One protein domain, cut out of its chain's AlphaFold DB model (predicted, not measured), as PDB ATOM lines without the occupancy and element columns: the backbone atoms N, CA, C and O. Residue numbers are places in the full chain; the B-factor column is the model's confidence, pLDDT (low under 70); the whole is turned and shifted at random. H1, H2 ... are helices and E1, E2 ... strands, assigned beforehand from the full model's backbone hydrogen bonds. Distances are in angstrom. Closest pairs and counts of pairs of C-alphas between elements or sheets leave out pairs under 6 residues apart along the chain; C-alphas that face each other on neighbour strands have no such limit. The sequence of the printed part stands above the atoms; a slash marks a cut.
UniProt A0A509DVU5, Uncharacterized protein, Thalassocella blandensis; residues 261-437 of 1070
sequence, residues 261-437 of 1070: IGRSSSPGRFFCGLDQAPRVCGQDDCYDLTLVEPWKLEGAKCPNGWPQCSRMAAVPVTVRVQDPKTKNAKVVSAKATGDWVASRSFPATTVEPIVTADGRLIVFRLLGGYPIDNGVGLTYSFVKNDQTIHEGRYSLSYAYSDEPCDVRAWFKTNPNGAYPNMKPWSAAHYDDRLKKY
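What this domain is: This is residues 261 to 437 of the 1070 residues of an uncharacterized protein of Thalassocella blandensis (UniProt A0A509DVU5). Two strongly twisted sheets lie partly face to face, and the long hairpin of E4 and E5 runs on past the second sheet, with E3 and E6 at its far end. The second sheet, E7 E8 E11 E12, covers the other part of the first, and the small hairpin of E9 and E10 lies beside its edge strand E12. The printed part has 177 residues, with strands E1 to E11, helix H1 and strand E12 in that order; it is mostly strand, with under half of its residues in named elements. The first sheet is branched and antiparallel, the second antiparallel in the order E7 E8 E11 E12. It is compact, with a radius of gyration of the C-alphas of 18.2 A and spans of 59 by 40 by 27 A.

Where its parts are: Find C-alpha 263 at (5.108, 0.059, -21.925), where E1 runs to residue 265. E2 is residues 270 to 272 and E3 279 to 281. From C-alpha 284 at (-8.338, 27.703, -37.246), E4 runs 38.2 A to residue 297; E5, 309 to 322, returns over 40.0 A. E6 is residues 330 to 336, E7 348 to 355, E8 361 to 368 over 21.7 A, E9 379 to 383, E10 389 to 393, E11 396 to 400 and H1 407 to 410. E12, 422 to 424, ends at C-alpha 424 (11.013, -8.018, -47.296).

How they stand to each other: Start at E4: E1, E2 and E3 are on one side of it, with N 264 and O 296 at 3.1 A, N 270 and O 292 at 3.0 A, and N 279 and O 286 at 2.9 A. E5 is on the other side, antiparallel at 163 degrees, with N 291 and O 315 at 2.9 A. E3 E4 E5 E6 form a meander, each strand the antiparallel neighbour of the one before; N 320 and O 333 of E5 and E6 are 2.8 A apart. The two large sheets form a sandwich, two sheets face to face, their strands at 37 degrees; the closest C-alphas of E5 and E7 are those of Ser 310 and Thr 349, 5.8 A. E7 bends by 70 degrees at residue 352. Look for N 351 and O 365 of E7 and E8 at 3.0 A, N 362 and O 399 of E8 and E11 at 3.0 A, and N 398 and O 423 of E11 and E12 at 3.0 A. In the hairpin of E9 and E10, N 380 and O 392 are 2.9 A apart; the closest C-alphas of E9 and E12 are those of Phe 382 and Lys 423, 5.9 A. H1 only grazes both large sheets, and is too short for an O i to N i+4 pair; its one O i to N i+3 pair is not within range.

The domain as a whole: The C-alphas of Gly 282 and Asn 374 are the two farthest apart, at 61.1 A. The printed part has no cut. Long links join E4 to E5, E6 to E7, and H1 to E12; residues 425 to 437 hold no named element. Confidence is under 70 at residues 261 to 267, 298 to 308 and 368 to 378; the mean pLDDT of the printed part is 82.7.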
ATOM      1  N   ILE A 261       1.397  -4.505 -20.090       63.59
ATOM      2  CA  ILE A 261       2.180  -4.199 -18.884       63.59
ATOM      3  C   ILE A 261       3.583  -3.761 -19.335       63.59
ATOM      4  O   ILE A 261       4.094  -4.303 -20.313       63.59
ATOM      5  N   GLY A 262       4.188  -2.776 -18.658       59.06
ATOM      6  CA  GLY A 262       5.568  -2.347 -18.936       59.06
ATOM      7  C   GLY A 262       5.757  -1.715 -20.323       59.06
ATOM      8  O   GLY A 262       6.468  -2.250 -21.170       59.06
ATOM      9  N   ARG A 263       5.069  -0.601 -20.607       68.06
ATOM     10  CA  ARG A 263       5.108   0.059 -21.925       68.06
ATOM     11  C   ARG A 263       6.243   1.085 -22.011       68.06
ATOM     12  O   ARG A 263       6.106   2.189 -21.487       68.06
ATOM     13  N   SER A 264       7.268   0.799 -22.810       63.53
ATOM     14  CA  SER A 264       8.309   1.774 -23.165       63.53
ATOM     15  C   SER A 264       8.195   2.179 -24.636       63.53
ATOM     16  O   SER A 264       8.336   1.353 -25.537       63.53
ATOM     17  N   SER A 265       7.888   3.451 -24.916       61.78
ATOM     18  CA  SER A 265       7.787   3.961 -26.293       61.78
ATOM     19  C   SER A 265       9.174   4.213 -26.882       61.78
ATOM     20  O   SER A 265       9.930   5.036 -26.360       61.78
ATOM     21  N   SER A 266       9.495   3.551 -27.993       60.50
ATOM     22  CA  SER A 266      10.747   3.791 -28.716       60.50
ATOM     23  C   SER A 266      10.687   5.123 -29.487       60.50
ATOM     24  O   SER A 266       9.605   5.529 -29.918       60.50
ATOM     25  N   PRO A 267      11.820   5.818 -29.728       60.53
ATOM     26  CA  PRO A 267      11.890   6.769 -30.839       60.53
ATOM     27  C   PRO A 267      11.461   6.080 -32.148       60.53
ATOM     28  O   PRO A 267      11.739   4.893 -32.338       60.53
ATOM     29  N   GLY A 268      10.771   6.828 -33.015       71.12
ATOM     30  CA  GLY A 268      10.068   6.299 -34.195       71.12
ATOM     31  C   GLY A 268       8.555   6.567 -34.209       71.12
ATOM     32  O   GLY A 268       7.806   5.753 -34.737       71.12
ATOM     33  N   ARG A 269       8.086   7.668 -33.600       82.81
ATOM     34  CA  ARG A 269       6.692   8.135 -33.735       82.81
ATOM     35  C   ARG A 269       6.487   8.789 -35.101       82.81
ATOM     36  O   ARG A 269       7.334   9.584 -35.499       82.81
ATOM     37  N   PHE A 270       5.355   8.530 -35.749       86.06
ATOM     38  CA  PHE A 270       4.971   9.167 -37.012       86.06
ATOM     39  C   PHE A 270       3.463   9.455 -37.063       86.06
ATOM     40  O   PHE A 270       2.679   8.837 -36.343       86.06
ATOM     41  N   PHE A 271       3.048  10.399 -37.912       88.06
ATOM     42  CA  PHE A 271       1.637  10.571 -38.265       88.06
ATOM     43  C   PHE A 271       1.292   9.734 -39.499       88.06
ATOM     44  O   PHE A 271       2.084   9.623 -40.434       88.06
ATOM     45  N   CYS A 272       0.086   9.182 -39.497       88.94
ATOM     46  CA  CYS A 272      -0.522   8.421 -40.576       88.94
ATOM     47  C   CYS A 272      -1.876   9.048 -40.951       88.94
ATOM     48  O   CYS A 272      -2.523   9.680 -40.110       88.94
ATOM     49  N   GLY A 273      -2.290   8.890 -42.212       81.88
ATOM     50  CA  GLY A 273      -3.450   9.589 -42.776       81.88
ATOM     51  C   GLY A 273      -3.123  11.029 -43.180       81.88
ATOM     52  O   GLY A 273      -3.969  11.907 -43.059       81.88
ATOM     53  N   LEU A 274      -1.889  11.283 -43.632       78.44
ATOM     54  CA  LEU A 274      -1.403  12.619 -44.001       78.44
ATOM     55  C   LEU A 274      -2.190  13.242 -45.167       78.44
ATOM     56  O   LEU A 274      -2.231  14.467 -45.273       78.44
ATOM     57  N   ASP A 275      -2.840  12.408 -45.988       74.62
ATOM     58  CA  ASP A 275      -3.759  12.831 -47.048       74.62
ATOM     59  C   ASP A 275      -5.132  13.301 -46.553       74.62
ATOM     60  O   ASP A 275      -5.917  13.786 -47.369       74.62
ATOM     61  N   GLN A 276      -5.444  13.247 -45.254       77.38
ATOM     62  CA  GLN A 276      -6.649  13.902 -44.742       77.38
ATOM     63  C   GLN A 276      -6.493  15.426 -44.815       77.38
ATOM     64  O   GLN A 276      -5.543  16.013 -44.301       77.38
ATOM     65  N   ALA A 277      -7.431  16.081 -45.503       77.56
ATOM     66  CA  ALA A 277      -7.471  17.533 -45.589       77.56
ATOM     67  C   ALA A 277      -7.833  18.147 -44.223       77.56
ATOM     68  O   ALA A 277      -8.768  17.660 -43.583       77.56
ATOM     69  N   PRO A 278      -7.193  19.250 -43.797       85.19
ATOM     70  CA  PRO A 278      -7.653  19.982 -42.629       85.19
ATOM     71  C   PRO A 278      -9.035  20.586 -42.876       85.19
ATOM     72  O   PRO A 278      -9.301  21.194 -43.918       85.19
ATOM     73  N   ARG A 279      -9.896  20.469 -41.869       87.56
ATOM     74  CA  ARG A 279     -11.207  21.123 -41.814       87.56
ATOM     75  C   ARG A 279     -11.109  22.446 -41.065       87.56
ATOM     76  O   ARG A 279     -10.359  22.562 -40.101       87.56
ATOM     77  N   VAL A 280     -11.910  23.431 -41.464       86.12
ATOM     78  CA  VAL A 280     -12.048  24.677 -40.695       86.12
ATOM     79  C   VAL A 280     -12.704  24.374 -39.348       86.12
ATOM     80  O   VAL A 280     -13.725  23.690 -39.289       86.12
ATOM     81  N   CYS A 281     -12.145  24.909 -38.266       87.00
ATOM     82  CA  CYS A 281     -12.720  24.836 -36.925       87.00
ATOM     83  C   CYS A 281     -12.753  26.230 -36.276       87.00
ATOM     84  O   CYS A 281     -11.999  26.551 -35.360       87.00
ATOM     85  N   GLY A 282     -13.648  27.081 -36.788       85.06
ATOM     86  CA  GLY A 282     -13.797  28.481 -36.382       85.06
ATOM     87  C   GLY A 282     -12.969  29.416 -37.265       85.06
ATOM     88  O   GLY A 282     -13.373  29.732 -38.381       85.06
ATOM     89  N   GLN A 283     -11.819  29.871 -36.760       84.44
ATOM     90  CA  GLN A 283     -10.820  30.627 -37.539       84.44
ATOM     91  C   GLN A 283      -9.516  29.834 -37.750       84.44
ATOM     92  O   GLN A 283      -8.572  30.343 -38.348       84.44
ATOM     93  N   ASP A 284      -9.504  28.578 -37.303       90.44
ATOM     94  CA  ASP A 284      -8.338  27.703 -37.246       90.44
ATOM     95  C   ASP A 284      -8.456  26.555 -38.261       90.44
ATOM     96  O   ASP A 284      -9.564  26.157 -38.641       90.44
ATOM     97  N   ASP A 285      -7.318  25.963 -38.628       89.94
ATOM     98  CA  ASP A 285      -7.266  24.663 -39.307       89.94
ATOM     99  C   ASP A 285      -7.242  23.541 -38.251       89.94
ATOM    100  O   ASP A 285      -6.397  23.540 -37.352       89.94
ATOM    101  N   CYS A 286      -8.133  22.555 -38.373       92.06
ATOM    102  CA  CYS A 286      -8.103  21.316 -37.597       92.06
ATOM    103  C   CYS A 286      -7.711  20.134 -38.487       92.06
ATOM    104  O   CYS A 286      -8.404  19.809 -39.451       92.06
ATOM    105  N   TYR A 287      -6.627  19.467 -38.106       92.50
ATOM    106  CA  TYR A 287      -6.128  18.224 -38.679       92.50
ATOM    107  C   TYR A 287      -6.600  17.059 -37.815       92.50
ATOM    108  O   TYR A 287      -6.290  17.029 -36.624       92.50
ATOM    109  N   ASP A 288      -7.301  16.097 -38.405       91.50
ATOM    110  CA  ASP A 288      -7.539  14.795 -37.786       91.50
ATOM    111  C   ASP A 288      -6.539  13.802 -38.388       91.50
ATOM    112  O   ASP A 288      -6.383  13.725 -39.604       91.50
ATOM    113  N   LEU A 289      -5.776  13.124 -37.532       91.94
ATOM    114  CA  LEU A 289      -4.633  12.293 -37.914       91.94
ATOM    115  C   LEU A 289      -4.554  11.063 -37.010       91.94
ATOM    116  O   LEU A 289      -5.024  11.084 -35.873       91.94
ATOM    117  N   THR A 290      -3.868  10.016 -37.462       93.19
ATOM    118  CA  THR A 290      -3.515   8.883 -36.598       93.19
ATOM    119  C   THR A 290      -2.061   9.013 -36.159       93.19
ATOM    120  O   THR A 290      -1.154   8.954 -36.988       93.19
ATOM    121  N   LEU A 291      -1.811   9.173 -34.858       91.50
ATOM    122  CA  LEU A 291      -0.463   9.061 -34.296       91.50
ATOM    123  C   LEU A 291      -0.116   7.578 -34.151       91.50
ATOM    124  O   LEU A 291      -0.808   6.857 -33.434       91.50
ATOM    125  N   VAL A 292       0.970   7.146 -34.787       90.69
ATOM    126  CA  VAL A 292       1.488   5.776 -34.713       90.69
ATOM    127  C   VAL A 292       2.829   5.765 -33.979       90.69
ATOM    128  O   VAL A 292       3.669   6.649 -34.174       90.69
ATOM    129  N   GLU A 293       3.053   4.769 -33.121       87.31
ATOM    130  CA  GLU A 293       4.325   4.579 -32.427       87.31
ATOM    131  C   GLU A 293       4.681   3.099 -32.147       87.31
ATOM    132  O   GLU A 293       3.804   2.287 -31.839       87.31
ATOM    133  N   PRO A 294       5.978   2.738 -32.182       85.44
ATOM    134  CA  PRO A 294       6.471   1.445 -31.718       85.44
ATOM    135  C   PRO A 294       6.576   1.389 -30.182       85.44
ATOM    136  O   PRO A 294       7.325   2.142 -29.549       85.44
ATOM    137  N   TRP A 295       5.860   0.443 -29.573       85.25
ATOM    138  CA  TRP A 295       5.965   0.097 -28.152       85.25
ATOM    139  C   TRP A 295       6.883  -1.105 -27.956       85.25
ATOM    140  O   TRP A 295       6.657  -2.159 -28.550       85.25
ATOM    141  N   LYS A 296       7.853  -0.980 -27.052       77.69
ATOM    142  CA  LYS A 296       8.556  -2.115 -26.447       77.69
ATOM    143  C   LYS A 296       7.762  -2.610 -25.241       77.69
ATOM    144  O   LYS A 296       7.216  -1.797 -24.491       77.69
ATOM    145  N   LEU A 297       7.705  -3.929 -25.074       76.12
ATOM    146  CA  LEU A 297       7.035  -4.588 -23.953       76.12
ATOM    147  C   LEU A 297       8.079  -5.076 -22.941       76.12
ATOM    148  O   LEU A 297       8.850  -5.990 -23.230       76.12
ATOM    149  N   GLU A 298       8.114  -4.463 -21.764       67.19
ATOM    150  CA  GLU A 298       9.005  -4.826 -20.661       67.19
ATOM    151  C   GLU A 298       8.432  -6.028 -19.891       67.19
ATOM    152  O   GLU A 298       7.225  -6.144 -19.694       67.19
ATOM    153  N   GLY A 299       9.290  -6.968 -19.478       60.81
ATOM    154  CA  GLY A 299       8.897  -8.174 -18.726       60.81
ATOM    155  C   GLY A 299       8.082  -9.227 -19.502       60.81
ATOM    156  O   GLY A 299       7.974 -10.368 -19.055       60.81
ATOM    157  N   ALA A 300       7.537  -8.892 -20.674       61.94
ATOM    158  CA  ALA A 300       6.757  -9.810 -21.496       61.94
ATOM    159  C   ALA A 300       7.643 -10.882 -22.157       61.94
ATOM    160  O   ALA A 300       8.439 -10.583 -23.048       61.94
ATOM    161  N   LYS A 301       7.456 -12.156 -21.783       60.38
ATOM    162  CA  LYS A 301       8.045 -13.288 -22.518       60.38
ATOM    163  C   LYS A 301       7.491 -13.319 -23.943       60.38
ATOM    164  O   LYS A 301       6.280 -13.428 -24.138       60.38
ATOM    165  N   CYS A 302       8.371 -13.259 -24.936       65.38
ATOM    166  CA  CYS A 302       7.981 -13.434 -26.328       65.38
ATOM    167  C   CYS A 302       7.510 -14.866 -26.629       65.38
ATOM    168  O   CYS A 302       8.013 -15.816 -26.017       65.38
ATOM    169  N   PRO A 303       6.648 -15.053 -27.650       56.34
ATOM    170  CA  PRO A 303       6.510 -16.346 -28.315       56.34
ATOM    171  C   PRO A 303       7.899 -16.873 -28.693       56.34
ATOM    172  O   PRO A 303       8.733 -16.108 -29.171       56.34
ATOM    173  N   ASN A 304       8.160 -18.156 -28.452       58.41
ATOM    174  CA  ASN A 304       9.446 -18.818 -28.719       58.41
ATOM    175  C   ASN A 304      10.653 -18.280 -27.909       58.41
ATOM    176  O   ASN A 304      11.790 -18.616 -28.222       58.41
ATOM    177  N   GLY A 305      10.434 -17.492 -26.846       58.53
ATOM    178  CA  GLY A 305      11.465 -17.191 -25.840       58.53
ATOM    179  C   GLY A 305      12.432 -16.041 -26.152       58.53
ATOM    180  O   GLY A 305      13.413 -15.880 -25.430       58.53
ATOM    181  N   TRP A 306      12.173 -15.224 -27.181       61.59
ATOM    182  CA  TRP A 306      13.010 -14.055 -27.500       61.59
ATOM    183  C   TRP A 306      13.124 -13.049 -26.336       61.59
ATOM    184  O   TRP A 306      12.157 -12.864 -25.591       61.59
ATOM    185  N   PRO A 307      14.264 -12.337 -26.206       58.84
ATOM    186  CA  PRO A 307      14.506 -11.419 -25.091       58.84
ATOM    187  C   PRO A 307      13.743 -10.087 -25.182       58.84
ATOM    188  O   PRO A 307      13.668  -9.373 -24.185       58.84
ATOM    189  N   GLN A 308      13.219  -9.705 -26.356       66.06
ATOM    190  CA  GLN A 308      12.491  -8.444 -26.565       66.06
ATOM    191  C   GLN A 308      11.392  -8.608 -27.623       66.06
ATOM    192  O   GLN A 308      11.643  -9.156 -28.697       66.06
ATOM    193  N   CYS A 309      10.200  -8.076 -27.341       75.19
ATOM    194  CA  CYS A 309       9.078  -7.995 -28.279       75.19
ATOM    195  C   CYS A 309       8.575  -6.557 -28.406       75.19
ATOM    196  O   CYS A 309       8.550  -5.808 -27.424       75.19
ATOM    197  N   SER A 310       8.092  -6.217 -29.600       80.69
ATOM    198  CA  SER A 310       7.435  -4.936 -29.867       80.69
ATOM    199  C   SER A 310       5.980  -5.118 -30.299       80.69
ATOM    200  O   SER A 310       5.565  -6.201 -30.721       80.69
ATOM    201  N   ARG A 311       5.208  -4.034 -30.213       86.81
ATOM    202  CA  ARG A 311       3.940  -3.825 -30.924       86.81
ATOM    203  C   ARG A 311       4.006  -2.496 -31.663       86.81
ATOM    204  O   ARG A 311       4.648  -1.563 -31.183       86.81
ATOM    205  N   MET A 312       3.299  -2.389 -32.781       88.81
ATOM    206  CA  MET A 312       2.962  -1.093 -33.367       88.81
ATOM    207  C   MET A 312       1.611  -0.659 -32.799       88.81
ATOM    208  O   MET A 312       0.675  -1.460 -32.772       88.81
ATOM    209  N   ALA A 313       1.503   0.573 -32.314       90.69
ATOM    210  CA  ALA A 313       0.284   1.100 -31.712       90.69
ATOM    211  C   ALA A 313      -0.135   2.413 -32.369       90.69
ATOM    212  O   ALA A 313       0.713   3.182 -32.812       90.69
ATOM    213  N   ALA A 314      -1.440   2.661 -32.426       93.06
ATOM    214  CA  ALA A 314      -2.034   3.823 -33.069       93.06
ATOM    215  C   ALA A 314      -3.143   4.438 -32.207       93.06
ATOM    216  O   ALA A 314      -3.853   3.723 -31.498       93.06
ATOM    217  N   VAL A 315      -3.302   5.759 -32.288       93.94
ATOM    218  CA  VAL A 315      -4.387   6.512 -31.643       93.94
ATOM    219  C   VAL A 315      -4.820   7.680 -32.540       93.94
ATOM    220  O   VAL A 315      -3.951   8.348 -33.111       93.94
ATOM    221  N   PRO A 316      -6.128   7.955 -32.694       95.25
ATOM    222  CA  PRO A 316      -6.590   9.147 -33.397       95.25
ATOM    223  C   PRO A 316      -6.306  10.407 -32.566       95.25
ATOM    224  O   PRO A 316      -6.490  10.430 -31.346       95.25
ATOM    225  N   VAL A 317      -5.836  11.459 -33.232       93.69
ATOM    226  CA  VAL A 317      -5.418  12.738 -32.652       93.69
ATOM    227  C   VAL A 317      -5.968  13.879 -33.502       93.69
ATOM    228  O   VAL A 317      -5.714  13.931 -34.703       93.69
ATOM    229  N   THR A 318      -6.637  14.841 -32.867       94.56
ATOM    230  CA  THR A 318      -6.957  16.130 -33.500       94.56
ATOM    231  C   THR A 318      -5.907  17.168 -33.112       94.56
ATOM    232  O   THR A 318      -5.596  17.349 -31.926       94.56
ATOM    233  N   VAL A 319      -5.389  17.890 -34.104       94.31
ATOM    234  CA  VAL A 319      -4.453  19.007 -33.945       94.31
ATOM    235  C   VAL A 319      -5.069  20.280 -34.527       94.31
ATOM    236  O   VAL A 319      -5.456  20.306 -35.688       94.31
ATOM    237  N   ARG A 320      -5.157  21.344 -33.723       94.81
ATOM    238  CA  ARG A 320      -5.694  22.657 -34.110       94.81
ATOM    239  C   ARG A 320      -4.563  23.672 -34.252       94.81
ATOM    240  O   ARG A 320      -3.788  23.859 -33.307       94.81
ATOM    241  N   VAL A 321      -4.505  24.331 -35.404       92.88
ATOM    242  CA  VAL A 321      -3.537  25.371 -35.769       92.88
ATOM    243  C   VAL A 321      -4.269  26.706 -35.885       92.88
ATOM    244  O   VAL A 321      -5.122  26.866 -36.756       92.88
ATOM    245  N   GLN A 322      -3.925  27.654 -35.013       91.81
ATOM    246  CA  GLN A 322      -4.385  29.040 -35.107       91.81
ATOM    247  C   GLN A 322      -3.497  29.807 -36.093       91.81
ATOM    248  O   GLN A 322      -2.312  29.492 -36.228       91.81
ATOM    249  N   ASP A 323      -4.076  30.809 -36.756       86.81
ATOM    250  CA  ASP A 323      -3.433  31.670 -37.756       86.81
ATOM    251  C   ASP A 323      -2.710  30.877 -38.877       86.81
ATOM    252  O   ASP A 323      -1.594  31.239 -39.267       86.81
ATOM    253  N   PRO A 324      -3.286  29.761 -39.380       83.94
ATOM    254  CA  PRO A 324      -2.596  28.865 -40.302       83.94
ATOM    255  C   PRO A 324      -2.252  29.581 -41.613       83.94
ATOM    256  O   PRO A 324      -3.004  30.440 -42.070       83.94
ATOM    257  N   LYS A 325      -1.156  29.158 -42.258       77.38
ATOM    258  CA  LYS A 325      -0.641  29.756 -43.509       77.38
ATOM    259  C   LYS A 325      -0.141  31.203 -43.347       77.38
ATOM    260  O   LYS A 325      -0.202  31.972 -44.298       77.38
ATOM    261  N   THR A 326       0.343  31.555 -42.156       77.88
ATOM    262  CA  THR A 326       0.981  32.849 -41.860       77.88
ATOM    263  C   THR A 326       2.259  32.649 -41.037       77.88
ATOM    264  O   THR A 326       2.442  31.594 -40.422       77.88
ATOM    265  N   LYS A 327       3.102  33.678 -40.910       80.56
ATOM    266  CA  LYS A 327       4.225  33.726 -39.949       80.56
ATOM    267  C   LYS A 327       3.815  33.632 -38.471       80.56
ATOM    268  O   LYS A 327       4.664  33.407 -37.617       80.56
ATOM    269  N   ASN A 328       2.526  33.796 -38.163       85.69
ATOM    270  CA  ASN A 328       1.974  33.684 -36.812       85.69
ATOM    271  C   ASN A 328       1.395  32.281 -36.521       85.69
ATOM    272  O   ASN A 328       0.882  32.055 -35.418       85.69
ATOM    273  N   ALA A 329       1.443  31.358 -37.492       88.31
ATOM    274  CA  ALA A 329       0.821  30.041 -37.395       88.31
ATOM    275  C   ALA A 329       1.358  29.241 -36.201       88.31
ATOM    276  O   ALA A 329       2.564  29.067 -36.033       88.31
ATOM    277  N   LYS A 330       0.459  28.721 -35.360       92.00
ATOM    278  CA  LYS A 330       0.841  28.047 -34.108       92.00
ATOM    279  C   LYS A 330      -0.131  26.949 -33.709       92.00
ATOM    280  O   LYS A 330      -1.349  27.093 -33.827       92.00
ATOM    281  N   VAL A 331       0.389  25.849 -33.165       93.75
ATOM    282  CA  VAL A 331      -0.463  24.777 -32.633       93.75
ATOM    283  C   VAL A 331      -1.093  25.231 -31.312       93.75
ATOM    284  O   VAL A 331      -0.413  25.422 -30.303       93.75
ATOM    285  N   VAL A 332      -2.419  25.363 -31.281       94.81
ATOM    286  CA  VAL A 332      -3.177  25.770 -30.083       94.81
ATOM    287  C   VAL A 332      -3.752  24.591 -29.299       94.81
ATOM    288  O   VAL A 332      -4.050  24.728 -28.112       94.81
ATOM    289  N   SER A 333      -3.840  23.402 -29.900       93.94
ATOM    290  CA  SER A 333      -4.079  22.150 -29.171       93.94
ATOM    291  C   SER A 333      -3.730  20.923 -30.008       93.94
ATOM    292  O   SER A 333      -4.089  20.881 -31.176       93.94
ATOM    293  N   ALA A 334      -3.139  19.900 -29.392       94.25
ATOM    294  CA  ALA A 334      -3.026  18.550 -29.944       94.25
ATOM    295  C   ALA A 334      -3.519  17.556 -28.880       94.25
ATOM    296  O   ALA A 334      -3.014  17.579 -27.754       94.25
ATOM    297  N   LYS A 335      -4.540  16.748 -29.186       95.06
ATOM    298  CA  LYS A 335      -5.199  15.854 -28.216       95.06
ATOM    299  C   LYS A 335      -5.635  14.543 -28.870       95.06
ATOM    300  O   LYS A 335      -6.173  14.578 -29.972       95.06
ATOM    301  N   ALA A 336      -5.475  13.423 -28.169       94.44
ATOM    302  CA  ALA A 336      -6.106  12.166 -28.559       94.44
ATOM    303  C   ALA A 336      -7.639  12.253 -28.462       94.44
ATOM    304  O   ALA A 336      -8.175  12.771 -27.477       94.44
ATOM    305  N   THR A 337      -8.327  11.728 -29.477       94.31
ATOM    306  CA  THR A 337      -9.797  11.738 -29.618       94.31
ATOM    307  C   THR A 337     -10.444  10.360 -29.474       94.31
ATOM    308  O   THR A 337     -11.663  10.243 -29.550       94.31
ATOM    309  N   GLY A 338      -9.647   9.324 -29.209       94.00
ATOM    310  CA  GLY A 338     -10.098   7.957 -28.964       94.00
ATOM    311  C   GLY A 338      -9.054   7.146 -28.200       94.00
ATOM    312  O   GLY A 338      -7.990   7.660 -27.849       94.00
ATOM    313  N   ASP A 339      -9.367   5.879 -27.940       94.38
ATOM    314  CA  ASP A 339      -8.477   4.942 -27.249       94.38
ATOM    315  C   ASP A 339      -7.394   4.373 -28.191       94.38
ATOM    316  O   ASP A 339      -7.515   4.414 -29.419       94.38
ATOM    317  N   TRP A 340      -6.313   3.839 -27.618       93.19
ATOM    318  CA  TRP A 340      -5.233   3.213 -28.382       93.19
ATOM    319  C   TRP A 340      -5.655   1.856 -28.958       93.19
ATOM    320  O   TRP A 340      -6.184   1.004 -28.246       93.19
ATOM    321  N   VAL A 341      -5.285   1.593 -30.211       93.00
ATOM    322  CA  VAL A 341      -5.248   0.245 -30.799       93.00
ATOM    323  C   VAL A 341      -3.800  -0.225 -30.940       93.00
ATOM    324  O   VAL A 341      -2.890   0.583 -31.109       93.00
ATOM    325  N   ALA A 342      -3.560  -1.535 -30.862       90.62
ATOM    326  CA  ALA A 342      -2.215  -2.104 -30.962       90.62
ATOM    327  C   ALA A 342      -2.197  -3.405 -31.771       90.62
ATOM    328  O   ALA A 342      -3.152  -4.183 -31.745       90.62
ATOM    329  N   SER A 343      -1.085  -3.646 -32.462       89.94
ATOM    330  CA  SER A 343      -0.819  -4.874 -33.205       89.94
ATOM    331  C   SER A 343      -0.683  -6.098 -32.290       89.94
ATOM    332  O   SER A 343      -0.521  -5.989 -31.070       89.94
ATOM    333  N   ARG A 344      -0.636  -7.295 -32.892       84.25
ATOM    334  CA  ARG A 344      -0.038  -8.461 -32.223       84.25
ATOM    335  C   ARG A 344       1.432  -8.171 -31.884       84.25
ATOM    336  O   ARG A 344       2.085  -7.381 -32.570       84.25
ATOM    337  N   SER A 345       1.940  -8.793 -30.820       80.81
ATOM    338  CA  SER A 345       3.363  -8.716 -30.466       80.81
ATOM    339  C   SER A 345       4.207  -9.463 -31.500       80.81
ATOM    340  O   SER A 345       3.868 -10.595 -31.843       80.81
ATOM    341  N   PHE A 346       5.321  -8.875 -31.934       78.12
ATOM    342  CA  PHE A 346       6.271  -9.496 -32.862       78.12
ATOM    343  C   PHE A 346       7.710  -9.480 -32.296       78.12
ATOM    344  O   PHE A 346       8.067  -8.558 -31.554       78.12
ATOM    345  N   PRO A 347       8.554 -10.484 -32.617       73.06
ATOM    346  CA  PRO A 347       9.873 -10.690 -32.002       73.06
ATOM    347  C   PRO A 347      10.999  -9.852 -32.642       73.06
ATOM    348  O   PRO A 347      12.106 -10.329 -32.885       73.06
ATOM    349  N   ALA A 348      10.713  -8.584 -32.930       71.94
ATOM    350  CA  ALA A 348      11.654  -7.637 -33.521       71.94
ATOM    351  C   ALA A 348      11.545  -6.272 -32.834       71.94
ATOM    352  O   ALA A 348      10.551  -5.979 -32.166       71.94
ATOM    353  N   THR A 349      12.521  -5.395 -33.065       71.00
ATOM    354  CA  THR A 349      12.290  -3.947 -32.965       71.00
ATOM    355  C   THR A 349      12.106  -3.395 -34.375       71.00
ATOM    356  O   THR A 349      13.041  -3.423 -35.171       71.00
ATOM    357  N   THR A 350      10.918  -2.873 -34.683       72.94
ATOM    358  CA  THR A 350      10.737  -1.959 -35.819       72.94
ATOM    359  C   THR A 350      11.423  -0.644 -35.480       72.94
ATOM    360  O   THR A 350      11.030   0.021 -34.518       72.94
ATOM    361  N   VAL A 351      12.436  -0.275 -36.253       73.12
ATOM    362  CA  VAL A 351      13.064   1.048 -36.183       73.12
ATOM    363  C   VAL A 351      12.833   1.793 -37.484       73.12
ATOM    364  O   VAL A 351      12.560   1.182 -38.520       73.12
ATOM    365  N   GLU A 352      12.934   3.117 -37.395       77.38
ATOM    366  CA  GLU A 352      12.815   4.014 -38.542       77.38
ATOM    367  C   GLU A 352      11.548   3.767 -39.409       77.38
ATOM    368  O   GLU A 352      11.672   3.617 -40.623       77.38
ATOM    369  N   PRO A 353      10.332   3.648 -38.822       86.06
ATOM    370  CA  PRO A 353       9.114   3.455 -39.602       86.06
ATOM    371  C   PRO A 353       8.642   4.757 -40.260       86.06
ATOM    372  O   PRO A 353       8.599   5.807 -39.617       86.06
ATOM    373  N   ILE A 354       8.207   4.659 -41.513       87.88
ATOM    374  CA  ILE A 354       7.613   5.755 -42.281       87.88
ATOM    375  C   ILE A 354       6.469   5.224 -43.156       87.88
ATOM    376  O   ILE A 354       6.458   4.053 -43.536       87.88
ATOM    377  N   VAL A 355       5.483   6.070 -43.454       90.25
ATOM    378  CA  VAL A 355       4.238   5.677 -44.132       90.25
ATOM    379  C   VAL A 355       3.949   6.571 -45.339       90.25
ATOM    380  O   VAL A 355       4.274   7.767 -45.332       90.25
ATOM    381  N   THR A 356       3.330   5.993 -46.368       90.19
ATOM    382  CA  THR A 356       2.693   6.728 -47.470       90.19
ATOM    383  C   THR A 356       1.548   7.600 -46.948       90.19
ATOM    384  O   THR A 356       0.966   7.334 -45.892       90.19
ATOM    385  N   ALA A 357       1.206   8.669 -47.665       85.19
ATOM    386  CA  ALA A 357       0.206   9.628 -47.199       85.19
ATOM    387  C   ALA A 357      -1.225   9.054 -47.175       85.19
ATOM    388  O   ALA A 357      -1.998   9.412 -46.279       85.19
ATOM    389  N   ASP A 358      -1.503   8.066 -48.039       86.81
ATOM    390  CA  ASP A 358      -2.726   7.246 -48.032       86.81
ATOM    391  C   ASP A 358      -2.870   6.370 -46.771       86.81
ATOM    392  O   ASP A 358      -3.921   5.773 -46.540       86.81
ATOM    393  N   GLY A 359      -1.815   6.279 -45.952       91.44
ATOM    394  CA  GLY A 359      -1.770   5.537 -44.700       91.44
ATOM    395  C   GLY A 359      -1.774   4.014 -44.841       91.44
ATOM    396  O   GLY A 359      -1.941   3.332 -43.834       91.44
ATOM    397  N   ARG A 360      -1.632   3.455 -46.047       93.94
ATOM    398  CA  ARG A 360      -1.809   2.011 -46.304       93.94
ATOM    399  C   ARG A 360      -0.496   1.233 -46.326       93.94
ATOM    400  O   ARG A 360      -0.452   0.117 -45.803       93.94
ATOM    401  N   LEU A 361       0.563   1.815 -46.892       94.50
ATOM    402  CA  LEU A 361       1.898   1.221 -46.990       94.50
ATOM    403  C   LEU A 361       2.846   1.858 -45.964       94.50
ATOM    404  O   LEU A 361       3.119   3.056 -46.002       94.50
ATOM    405  N   ILE A 362       3.392   1.035 -45.072       93.44
ATOM    406  CA  ILE A 362       4.467   1.406 -44.146       93.44
ATOM    407  C   ILE A 362       5.758   0.701 -44.582       93.44
ATOM    408  O   ILE A 362       5.745  -0.501 -44.847       93.44
ATOM    409  N   VAL A 363       6.881   1.420 -44.631       93.19
ATOM    410  CA  VAL A 363       8.222   0.824 -44.765       93.19
ATOM    411  C   VAL A 363       9.037   1.090 -43.509       93.19
ATOM    412  O   VAL A 363       8.854   2.095 -42.824       93.19
ATOM    413  N   PHE A 364       9.889   0.137 -43.150       88.00
ATOM    414  CA  PHE A 364      10.636   0.154 -41.898       88.00
ATOM    415  C   PHE A 364      11.831  -0.792 -41.970       88.00
ATOM    416  O   PHE A 364      11.970  -1.621 -42.875       88.00
ATOM    417  N   ARG A 365      12.691  -0.707 -40.959       83.00
ATOM    418  CA  ARG A 365      13.769  -1.666 -40.751       83.00
ATOM    419  C   ARG A 365      13.423  -2.600 -39.594       83.00
ATOM    420  O   ARG A 365      13.115  -2.152 -38.488       83.00
ATOM    421  N   LEU A 366      13.531  -3.905 -39.829       78.50
ATOM    422  CA  LEU A 366      13.478  -4.907 -38.765       78.50
ATOM    423  C   LEU A 366      14.864  -5.076 -38.135       78.50
ATOM    424  O   LEU A 366      15.796  -5.552 -38.784       78.50
ATOM    425  N   LEU A 367      14.998  -4.729 -36.853       70.12
ATOM    426  CA  LEU A 367      16.138  -5.133 -36.034       70.12
ATOM    427  C   LEU A 367      15.823  -6.418 -35.273       70.12
ATOM    428  O   LEU A 367      14.822  -6.512 -34.557       70.12
ATOM    429  N   GLY A 368      16.729  -7.383 -35.403       58.62
ATOM    430  CA  GLY A 368      16.746  -8.585 -34.584       58.62
ATOM    431  C   GLY A 368      17.152  -8.292 -33.137       58.62
ATOM    432  O   GLY A 368      17.942  -7.379 -32.885       58.62
ATOM    433  N   GLY A 369      16.614  -9.068 -32.193       49.59
ATOM    434  CA  GLY A 369      16.990  -8.990 -30.780       49.59
ATOM    435  C   GLY A 369      18.468  -9.334 -30.546       49.59
ATOM    436  O   GLY A 369      19.053 -10.130 -31.275       49.59
ATOM    437  N   TYR A 370      19.065  -8.724 -29.522       45.78
ATOM    438  CA  TYR A 370      20.480  -8.876 -29.168       45.78
ATOM    439  C   TYR A 370      20.595  -9.467 -27.748       45.78
ATOM    440  O   TYR A 370      19.861  -8.994 -26.876       45.78
ATOM    441  N   PRO A 371      21.513 -10.414 -27.472       48.31
ATOM    442  CA  PRO A 371      22.375 -11.148 -28.402       48.31
ATOM    443  C   PRO A 371      21.733 -12.458 -28.907       48.31
ATOM    444  O   PRO A 371      20.786 -12.969 -28.313       48.31
ATOM    445  N   ILE A 372      22.299 -13.027 -29.975       44.56
ATOM    446  CA  ILE A 372      22.126 -14.439 -30.351       44.56
ATOM    447  C   ILE A 372      23.523 -14.990 -30.649       44.56
ATOM    448  O   ILE A 372      24.110 -14.669 -31.684       44.56
ATOM    449  N   ASP A 373      24.071 -15.801 -29.747       39.62
ATOM    450  CA  ASP A 373      25.488 -16.206 -29.794       39.62
ATOM    451  C   ASP A 373      25.839 -17.104 -30.995       39.62
ATOM    452  O   ASP A 373      26.983 -17.141 -31.444       39.62
ATOM    453  N   ASN A 374      24.830 -17.744 -31.592       40.31
ATOM    454  CA  ASN A 374      24.966 -18.614 -32.765       40.31
ATOM    455  C   ASN A 374      24.945 -17.858 -34.110       40.31
ATOM    456  O   ASN A 374      24.997 -18.478 -35.170       40.31
ATOM    457  N   GLY A 375      24.836 -16.524 -34.099       39.19
ATOM    458  CA  GLY A 375      24.967 -15.659 -35.278       39.19
ATOM    459  C   GLY A 375      23.820 -15.694 -36.299       39.19
ATOM    460  O   GLY A 375      23.719 -14.752 -37.080       39.19
ATOM    461  N   VAL A 376      22.958 -16.720 -36.297       43.50
ATOM    462  CA  VAL A 376      21.826 -16.872 -37.232       43.50
ATOM    463  C   VAL A 376      21.061 -15.553 -37.370       43.50
ATOM    464  O   VAL A 376      20.370 -15.112 -36.450       43.50
ATOM    465  N   GLY A 377      21.228 -14.900 -38.524       53.22
ATOM    466  CA  GLY A 377      20.567 -13.633 -38.818       53.22
ATOM    467  C   GLY A 377      19.065 -13.857 -38.857       53.22
ATOM    468  O   GLY A 377      18.617 -14.761 -39.556       53.22
ATOM    469  N   LEU A 378      18.305 -13.077 -38.085       63.34
ATOM    470  CA  LEU A 378      16.913 -13.420 -37.806       63.34
ATOM    471  C   LEU A 378      16.040 -13.511 -39.062       63.34
ATOM    472  O   LEU A 378      16.169 -12.724 -40.007       63.34
ATOM    473  N   THR A 379      15.138 -14.487 -39.022       74.12
ATOM    474  CA  THR A 379      14.238 -14.873 -40.105       74.12
ATOM    475  C   THR A 379      12.781 -14.807 -39.652       74.12
ATOM    476  O   THR A 379      12.469 -14.921 -38.463       74.12
ATOM    477  N   TYR A 380      11.875 -14.556 -40.592       80.25
ATOM    478  CA  TYR A 380      10.431 -14.589 -40.378       80.25
ATOM    479  C   TYR A 380       9.736 -15.226 -41.573       80.25
ATOM    480  O   TYR A 380      10.117 -14.996 -42.717       80.25
ATOM    481  N   SER A 381       8.685 -15.993 -41.315       89.44
ATOM    482  CA  SER A 381       7.859 -16.557 -42.378       89.44
ATOM    483  C   SER A 381       6.930 -15.482 -42.948       89.44
ATOM    484  O   SER A 381       6.184 -14.858 -42.191       89.44
ATOM    485  N   PHE A 382       6.931 -15.273 -44.261       92.06
ATOM    486  CA  PHE A 382       5.944 -14.449 -44.969       92.06
ATOM    487  C   PHE A 382       5.145 -15.302 -45.959       92.06
ATOM    488  O   PHE A 382       5.545 -16.420 -46.279       92.06
ATOM    489  N   VAL A 383       3.991 -14.802 -46.406       93.44
ATOM    490  CA  VAL A 383       3.131 -15.498 -47.380       93.44
ATOM    491  C   VAL A 383       3.263 -14.827 -48.745       93.44
ATOM    492  O   VAL A 383       3.129 -13.608 -48.838       93.44
ATOM    493  N   LYS A 384       3.528 -15.604 -49.795       91.25
ATOM    494  CA  LYS A 384       3.560 -15.152 -51.195       91.25
ATOM    495  C   LYS A 384       2.149 -15.010 -51.784       91.25
ATOM    496  O   LYS A 384       1.162 -15.389 -51.156       91.25
ATOM    497  N   ASN A 385       2.025 -14.462 -52.996       87.69
ATOM    498  CA  ASN A 385       0.712 -14.285 -53.640       87.69
ATOM    499  C   ASN A 385       0.069 -15.639 -54.008       87.69
ATOM    500  O   ASN A 385      -1.141 -15.797 -53.867       87.69
ATOM    501  N   ASP A 386       0.886 -16.640 -54.351       88.88
ATOM    502  CA  ASP A 386       0.503 -18.051 -54.551       88.88
ATOM    503  C   ASP A 386       0.134 -18.800 -53.245       88.88
ATOM    504  O   ASP A 386      -0.085 -20.009 -53.251       88.88
ATOM    505  N   GLN A 387       0.058 -18.082 -52.116       89.62
ATOM    506  CA  GLN A 387      -0.206 -18.580 -50.760       89.62
ATOM    507  C   GLN A 387       0.876 -19.495 -50.157       89.62
ATOM    508  O   GLN A 387       0.708 -19.977 -49.032       89.62
ATOM    509  N   THR A 388       2.017 -19.693 -50.826       91.44
ATOM    510  CA  THR A 388       3.154 -20.418 -50.243       91.44
ATOM    511  C   THR A 388       3.797 -19.625 -49.100       91.44
ATOM    512  O   THR A 388       3.742 -18.392 -49.046       91.44
ATOM    513  N   ILE A 389       4.408 -20.335 -48.146       92.19
ATOM    514  CA  ILE A 389       5.100 -19.731 -47.002       92.19
ATOM    515  C   ILE A 389       6.607 -19.750 -47.264       92.19
ATOM    516  O   ILE A 389       7.190 -20.816 -47.436       92.19
ATOM    517  N   HIS A 390       7.236 -18.575 -47.243       90.31
ATOM    518  CA  HIS A 390       8.665 -18.386 -47.510       90.31
ATOM    519  C   HIS A 390       9.405 -17.730 -46.339       90.31
ATOM    520  O   HIS A 390       8.824 -16.995 -45.541       90.31
ATOM    521  N   GLU A 391      10.713 -17.983 -46.246       84.25
ATOM    522  CA  GLU A 391      11.601 -17.348 -45.268       84.25
ATOM    523  C   GLU A 391      12.056 -15.962 -45.756       84.25
ATOM    524  O   GLU A 391      12.781 -15.842 -46.741       84.25
ATOM    525  N   GLY A 392      11.666 -14.910 -45.038       76.75
ATOM    526  CA  GLY A 392      12.197 -13.554 -45.170       76.75
ATOM    527  C   GLY A 392      13.249 -13.261 -44.098       76.75
ATOM    528  O   GLY A 392      13.218 -13.828 -43.004       76.75
ATOM    529  N   ARG A 393      14.190 -12.357 -44.388       74.69
ATOM    530  CA  ARG A 393      15.311 -12.016 -43.487       74.69
ATOM    531  C   ARG A 393      15.185 -10.596 -42.944       74.69
ATOM    532  O   ARG A 393      14.788  -9.686 -43.671       74.69
ATOM    533  N   TYR A 394      15.528 -10.393 -41.670       72.25
ATOM    534  CA  TYR A 394      15.358  -9.107 -40.975       72.25
ATOM    535  C   TYR A 394      16.229  -8.027 -41.633       72.25
ATOM    536  O   TYR A 394      17.459  -8.106 -41.635       72.25
ATOM    537  N   SER A 395      15.574  -7.053 -42.264       76.56
ATOM    538  CA  SER A 395      16.186  -6.125 -43.219       76.56
ATOM    539  C   SER A 395      15.274  -4.915 -43.469       76.56
ATOM    540  O   SER A 395      14.422  -4.615 -42.624       76.56
ATOM    541  N   LEU A 396      15.439  -4.204 -44.592       86.50
ATOM    542  CA  LEU A 396      14.405  -3.285 -45.071       86.50
ATOM    543  C   LEU A 396      13.172  -4.095 -45.496       86.50
ATOM    544  O   LEU A 396      13.251  -5.024 -46.301       86.50
ATOM    545  N   SER A 397      12.029  -3.783 -44.898       90.56
ATOM    546  CA  SER A 397      10.771  -4.508 -45.077       90.56
ATOM    547  C   SER A 397       9.618  -3.517 -45.181       90.56
ATOM    548  O   SER A 397       9.734  -2.362 -44.765       90.56
ATOM    549  N   TYR A 398       8.505  -3.974 -45.740       94.50
ATOM    550  CA  TYR A 398       7.268  -3.210 -45.781       94.50
ATOM    551  C   TYR A 398       6.144  -3.977 -45.099       94.50
ATOM    552  O   TYR A 398       6.218  -5.200 -44.938       94.50
ATOM    553  N   ALA A 399       5.081  -3.261 -44.748       94.75
ATOM    554  CA  ALA A 399       3.785  -3.863 -44.506       94.75
ATOM    555  C   ALA A 399       2.658  -3.068 -45.177       94.75
ATOM    556  O   ALA A 399       2.751  -1.853 -45.350       94.75
ATOM    557  N   TYR A 400       1.598  -3.770 -45.567       95.75
ATOM    558  CA  TYR A 400       0.461  -3.215 -46.299       95.75
ATOM    559  C   TYR A 400      -0.868  -3.494 -45.581       95.75
ATOM    560  O   TYR A 400      -1.028  -4.524 -44.921       95.75
ATOM    561  N   SER A 401      -1.810  -2.556 -45.686       95.00
ATOM    562  CA  SER A 401      -3.162  -2.659 -45.138       95.00
ATOM    563  C   SER A 401      -4.196  -2.118 -46.123       95.00
ATOM    564  O   SER A 401      -4.002  -1.059 -46.725       95.00
ATOM    565  N   ASP A 402      -5.328  -2.811 -46.235       93.19
ATOM    566  CA  ASP A 402      -6.481  -2.338 -47.003       93.19
ATOM    567  C   ASP A 402      -7.348  -1.322 -46.245       93.19
ATOM    568  O   ASP A 402      -8.155  -0.635 -46.870       93.19
ATOM    569  N   GLU A 403      -7.093  -1.137 -44.947       93.25
ATOM    570  CA  GLU A 403      -7.602  -0.017 -44.154       93.25
ATOM    571  C   GLU A 403      -6.456   0.932 -43.760       93.25
ATOM    572  O   GLU A 403      -5.473   0.473 -43.157       93.25
ATOM    573  N   PRO A 404      -6.537   2.242 -44.076       91.81
ATOM    574  CA  PRO A 404      -5.525   3.219 -43.690       91.81
ATOM    575  C   PRO A 404      -5.218   3.190 -42.189       91.81
ATOM    576  O   PRO A 404      -6.110   3.229 -41.345       91.81
ATOM    577  N   CYS A 405      -3.929   3.171 -41.860       92.06
ATOM    578  CA  CYS A 405      -3.382   3.244 -40.506       92.06
ATOM    579  C   CYS A 405      -3.720   2.075 -39.562       92.06
ATOM    580  O   CYS A 405      -3.412   2.165 -38.368       92.06
ATOM    581  N   ASP A 406      -4.290   0.961 -40.046       93.50
ATOM    582  CA  ASP A 406      -4.548  -0.196 -39.184       93.50
ATOM    583  C   ASP A 406      -3.273  -1.004 -38.871       93.50
ATOM    584  O   ASP A 406      -2.916  -1.990 -39.524       93.50
ATOM    585  N   VAL A 407      -2.628  -0.634 -37.761       92.62
ATOM    586  CA  VAL A 407      -1.486  -1.344 -37.160       92.62
ATOM    587  C   VAL A 407      -1.739  -2.832 -36.883       92.62
ATOM    588  O   VAL A 407      -0.786  -3.610 -36.801       92.62
ATOM    589  N   ARG A 408      -3.002  -3.258 -36.739       93.12
ATOM    590  CA  ARG A 408      -3.387  -4.664 -36.526       93.12
ATOM    591  C   ARG A 408      -3.300  -5.463 -37.824       93.12
ATOM    592  O   ARG A 408      -2.995  -6.653 -37.770       93.12
ATOM    593  N   ALA A 409      -3.547  -4.819 -38.965       94.06
ATOM    594  CA  ALA A 409      -3.472  -5.429 -40.286       94.06
ATOM    595  C   ALA A 409      -2.019  -5.583 -40.753       94.06
ATOM    596  O   ALA A 409      -1.653  -6.675 -41.189       94.06
ATOM    597  N   TRP A 410      -1.180  -4.551 -40.600       92.94
ATOM    598  CA  TRP A 410       0.239  -4.578 -40.996       92.94
ATOM    599  C   TRP A 410       1.010  -5.769 -40.406       92.94
ATOM    600  O   TRP A 410       1.669  -6.510 -41.131       92.94
ATOM    601  N   PHE A 411       0.875  -5.999 -39.096       88.94
ATOM    602  CA  PHE A 411       1.572  -7.072 -38.369       88.94
ATOM    603  C   PHE A 411       0.640  -8.252 -38.029       88.94
ATOM    604  O   PHE A 411       0.794  -8.915 -36.998       88.94
ATOM    605  N   LYS A 412      -0.357  -8.515 -38.886       91.50
ATOM    606  CA  LYS A 412      -1.220  -9.702 -38.803       91.50
ATOM    607  C   LYS A 412      -0.409 -10.965 -39.111       91.50
ATOM    608  O   LYS A 412       0.410 -10.969 -40.024       91.50
ATOM    609  N   THR A 413      -0.696 -12.053 -38.399       90.25
ATOM    610  CA  THR A 413      -0.178 -13.403 -38.684       90.25
ATOM    611  C   THR A 413      -1.309 -14.363 -39.045       90.25
ATOM    612  O   THR A 413      -2.425 -14.235 -38.530       90.25
ATOM    613  N   ASN A 414      -1.024 -15.326 -39.923       90.69
ATOM    614  CA  ASN A 414      -1.891 -16.475 -40.194       90.69
ATOM    615  C   ASN A 414      -1.742 -17.552 -39.082       90.69
ATOM    616  O   ASN A 414      -0.902 -17.388 -38.190       90.69
ATOM    617  N   PRO A 415      -2.540 -18.643 -39.084       90.38
ATOM    618  CA  PRO A 415      -2.440 -19.702 -38.068       90.38
ATOM    619  C   PRO A 415      -1.056 -20.362 -37.976       90.38
ATOM    620  O   PRO A 415      -0.639 -20.755 -36.892       90.38
ATOM    621  N   ASN A 416      -0.312 -20.402 -39.086       86.81
ATOM    622  CA  ASN A 416       1.034 -20.977 -39.174       86.81
ATOM    623  C   ASN A 416       2.133 -19.990 -38.719       86.81
ATOM    624  O   ASN A 416       3.319 -20.244 -38.917       86.81
ATOM    625  N   GLY A 417       1.758 -18.835 -38.152       86.00
ATOM    626  CA  GLY A 417       2.684 -17.806 -37.668       86.00
ATOM    627  C   GLY A 417       3.312 -16.927 -38.756       86.00
ATOM    628  O   GLY A 417       4.077 -16.025 -38.419       86.00
ATOM    629  N   ALA A 418       2.984 -17.143 -40.033       90.75
ATOM    630  CA  ALA A 418       3.516 -16.365 -41.147       90.75
ATOM    631  C   ALA A 418       2.752 -15.047 -41.355       90.75
ATOM    632  O   ALA A 418       1.549 -14.960 -41.093       90.75
ATOM    633  N   TYR A 419       3.443 -14.024 -41.855       92.00
ATOM    634  CA  TYR A 419       2.878 -12.703 -42.129       92.00
ATOM    635  C   TYR A 419       2.399 -12.600 -43.594       92.00
ATOM    636  O   TYR A 419       3.233 -12.596 -44.498       92.00
ATOM    637  N   PRO A 420       1.086 -12.481 -43.876       93.31
ATOM    638  CA  PRO A 420       0.594 -12.184 -45.228       93.31
ATOM    639  C   PRO A 420       0.748 -10.705 -45.615       93.31
ATOM    640  O   PRO A 420       0.714 -10.355 -46.794       93.31
ATOM    641  N   ASN A 421       0.901  -9.824 -44.623       94.44
ATOM    642  CA  ASN A 421       0.865  -8.375 -44.813       94.44
ATOM    643  C   ASN A 421       2.217  -7.686 -44.612       94.44
ATOM    644  O   ASN A 421       2.314  -6.515 -44.953       94.44
ATOM    645  N   MET A 422       3.237  -8.393 -44.113       92.81
ATOM    646  CA  MET A 422       4.610  -7.904 -43.961       92.81
ATOM    647  C   MET A 422       5.559  -8.795 -44.767       92.81
ATOM    648  O   MET A 422       5.578 -10.007 -44.551       92.81
ATOM    649  N   LYS A 423       6.357  -8.201 -45.660       92.75
ATOM    650  CA  LYS A 423       7.324  -8.906 -46.519       92.75
ATOM    651  C   LYS A 423       8.648  -8.115 -46.625       92.75
ATOM    652  O   LYS A 423       8.650  -6.900 -46.388       92.75
ATOM    653  N   PRO A 424       9.780  -8.750 -46.994       90.56
ATOM    654  CA  PRO A 424      11.013  -8.018 -47.296       90.56
ATOM    655  C   PRO A 424      10.828  -7.144 -48.545       90.56
ATOM    656  O   PRO A 424      10.018  -7.464 -49.412       90.56
ATOM    657  N   TRP A 425      11.581  -6.046 -48.676       91.88
ATOM    658  CA  TRP A 425      11.415  -5.120 -49.813       91.88
ATOM    659  C   TRP A 425      11.677  -5.783 -51.182       91.88
ATOM    660  O   TRP A 425      11.011  -5.457 -52.160       91.88
ATOM    661  N   SER A 426      12.531  -6.805 -51.250       91.56
ATOM    662  CA  SER A 426      12.705  -7.643 -52.449       91.56
ATOM    663  C   SER A 426      11.402  -8.293 -52.954       91.56
ATOM    664  O   SER A 426      11.262  -8.538 -54.146       91.56
ATOM    665  N   ALA A 427      10.408  -8.497 -52.083       93.50
ATOM    666  CA  ALA A 427       9.081  -9.001 -52.435       93.50
ATOM    667  C   ALA A 427       8.084  -7.918 -52.896       93.50
ATOM    668  O   ALA A 427       6.920  -8.228 -53.134       93.50
ATOM    669  N   ALA A 428       8.474  -6.640 -52.975       94.81
ATOM    670  CA  ALA A 428       7.526  -5.561 -53.266       94.81
ATOM    671  C   ALA A 428       7.032  -5.580 -54.721       94.81
ATOM    672  O   ALA A 428       5.841  -5.415 -54.961       94.81
ATOM    673  N   HIS A 429       7.920  -5.847 -55.685       94.31
ATOM    674  CA  HIS A 429       7.542  -5.940 -57.101       94.31
ATOM    675  C   HIS A 429       6.562  -7.089 -57.386       94.31
ATOM    676  O   HIS A 429       5.701  -6.993 -58.264       94.31
ATOM    677  N   TYR A 430       6.680  -8.170 -56.617       93.44
ATOM    678  CA  TYR A 430       5.895  -9.388 -56.775       93.44
ATOM    679  C   TYR A 430       4.536  -9.329 -56.057       93.44
ATOM    680  O   TYR A 430       3.726 -10.220 -56.266       93.44
ATOM    681  N   ASP A 431       4.242  -8.304 -55.247       93.44
ATOM    682  CA  ASP A 431       2.962  -8.173 -54.533       93.44
ATOM    683  C   ASP A 431       1.929  -7.376 -55.344       93.44
ATOM    684  O   ASP A 431       2.113  -6.192 -55.636       93.44
ATOM    685  N   ASP A 432       0.812  -8.013 -55.700       90.62
ATOM    686  CA  ASP A 432      -0.189  -7.408 -56.586       90.62
ATOM    687  C   ASP A 432      -0.955  -6.245 -55.934       90.62
ATOM    688  O   ASP A 432      -1.443  -5.348 -56.623       90.62
ATOM    689  N   ARG A 433      -0.966  -6.168 -54.596       92.44
ATOM    690  CA  ARG A 433      -1.557  -5.043 -53.848       92.44
ATOM    691  C   ARG A 433      -0.712  -3.773 -53.956       92.44
ATOM    692  O   ARG A 433      -1.207  -2.676 -53.681       92.44
ATOM    693  N   LEU A 434       0.557  -3.911 -54.350       92.88
ATOM    694  CA  LEU A 434       1.513  -2.814 -54.454       92.88
ATOM    695  C   LEU A 434       1.700  -2.266 -55.877       92.88
ATOM    696  O   LEU A 434       2.427  -1.290 -56.044       92.88
ATOM    697  N   LYS A 435       1.025  -2.805 -56.903       85.69
ATOM    698  CA  LYS A 435       1.177  -2.335 -58.302       85.69
ATOM    699  C   LYS A 435       0.774  -0.862 -58.511       85.69
ATOM    700  O   LYS A 435       1.181  -0.253 -59.491       85.69
ATOM    701  N   LYS A 436       0.017  -0.284 -57.571       81.94
ATOM    702  CA  LYS A 436      -0.333   1.150 -57.486       81.94
ATOM    703  C   LYS A 436       0.790   2.068 -56.965       81.94
ATOM    704  O   LYS A 436       0.660   3.281 -57.085       81.94
ATOM    705  N   TYR A 437       1.850   1.522 -56.365       86.44
ATOM    706  CA  TYR A 437       2.972   2.286 -55.804       86.44
ATOM    707  C   TYR A 437       4.208   2.155 -56.700       86.44
ATOM    708  O   TYR A 437       4.609   1.045 -57.061       86.44
TER     709      TYR A 437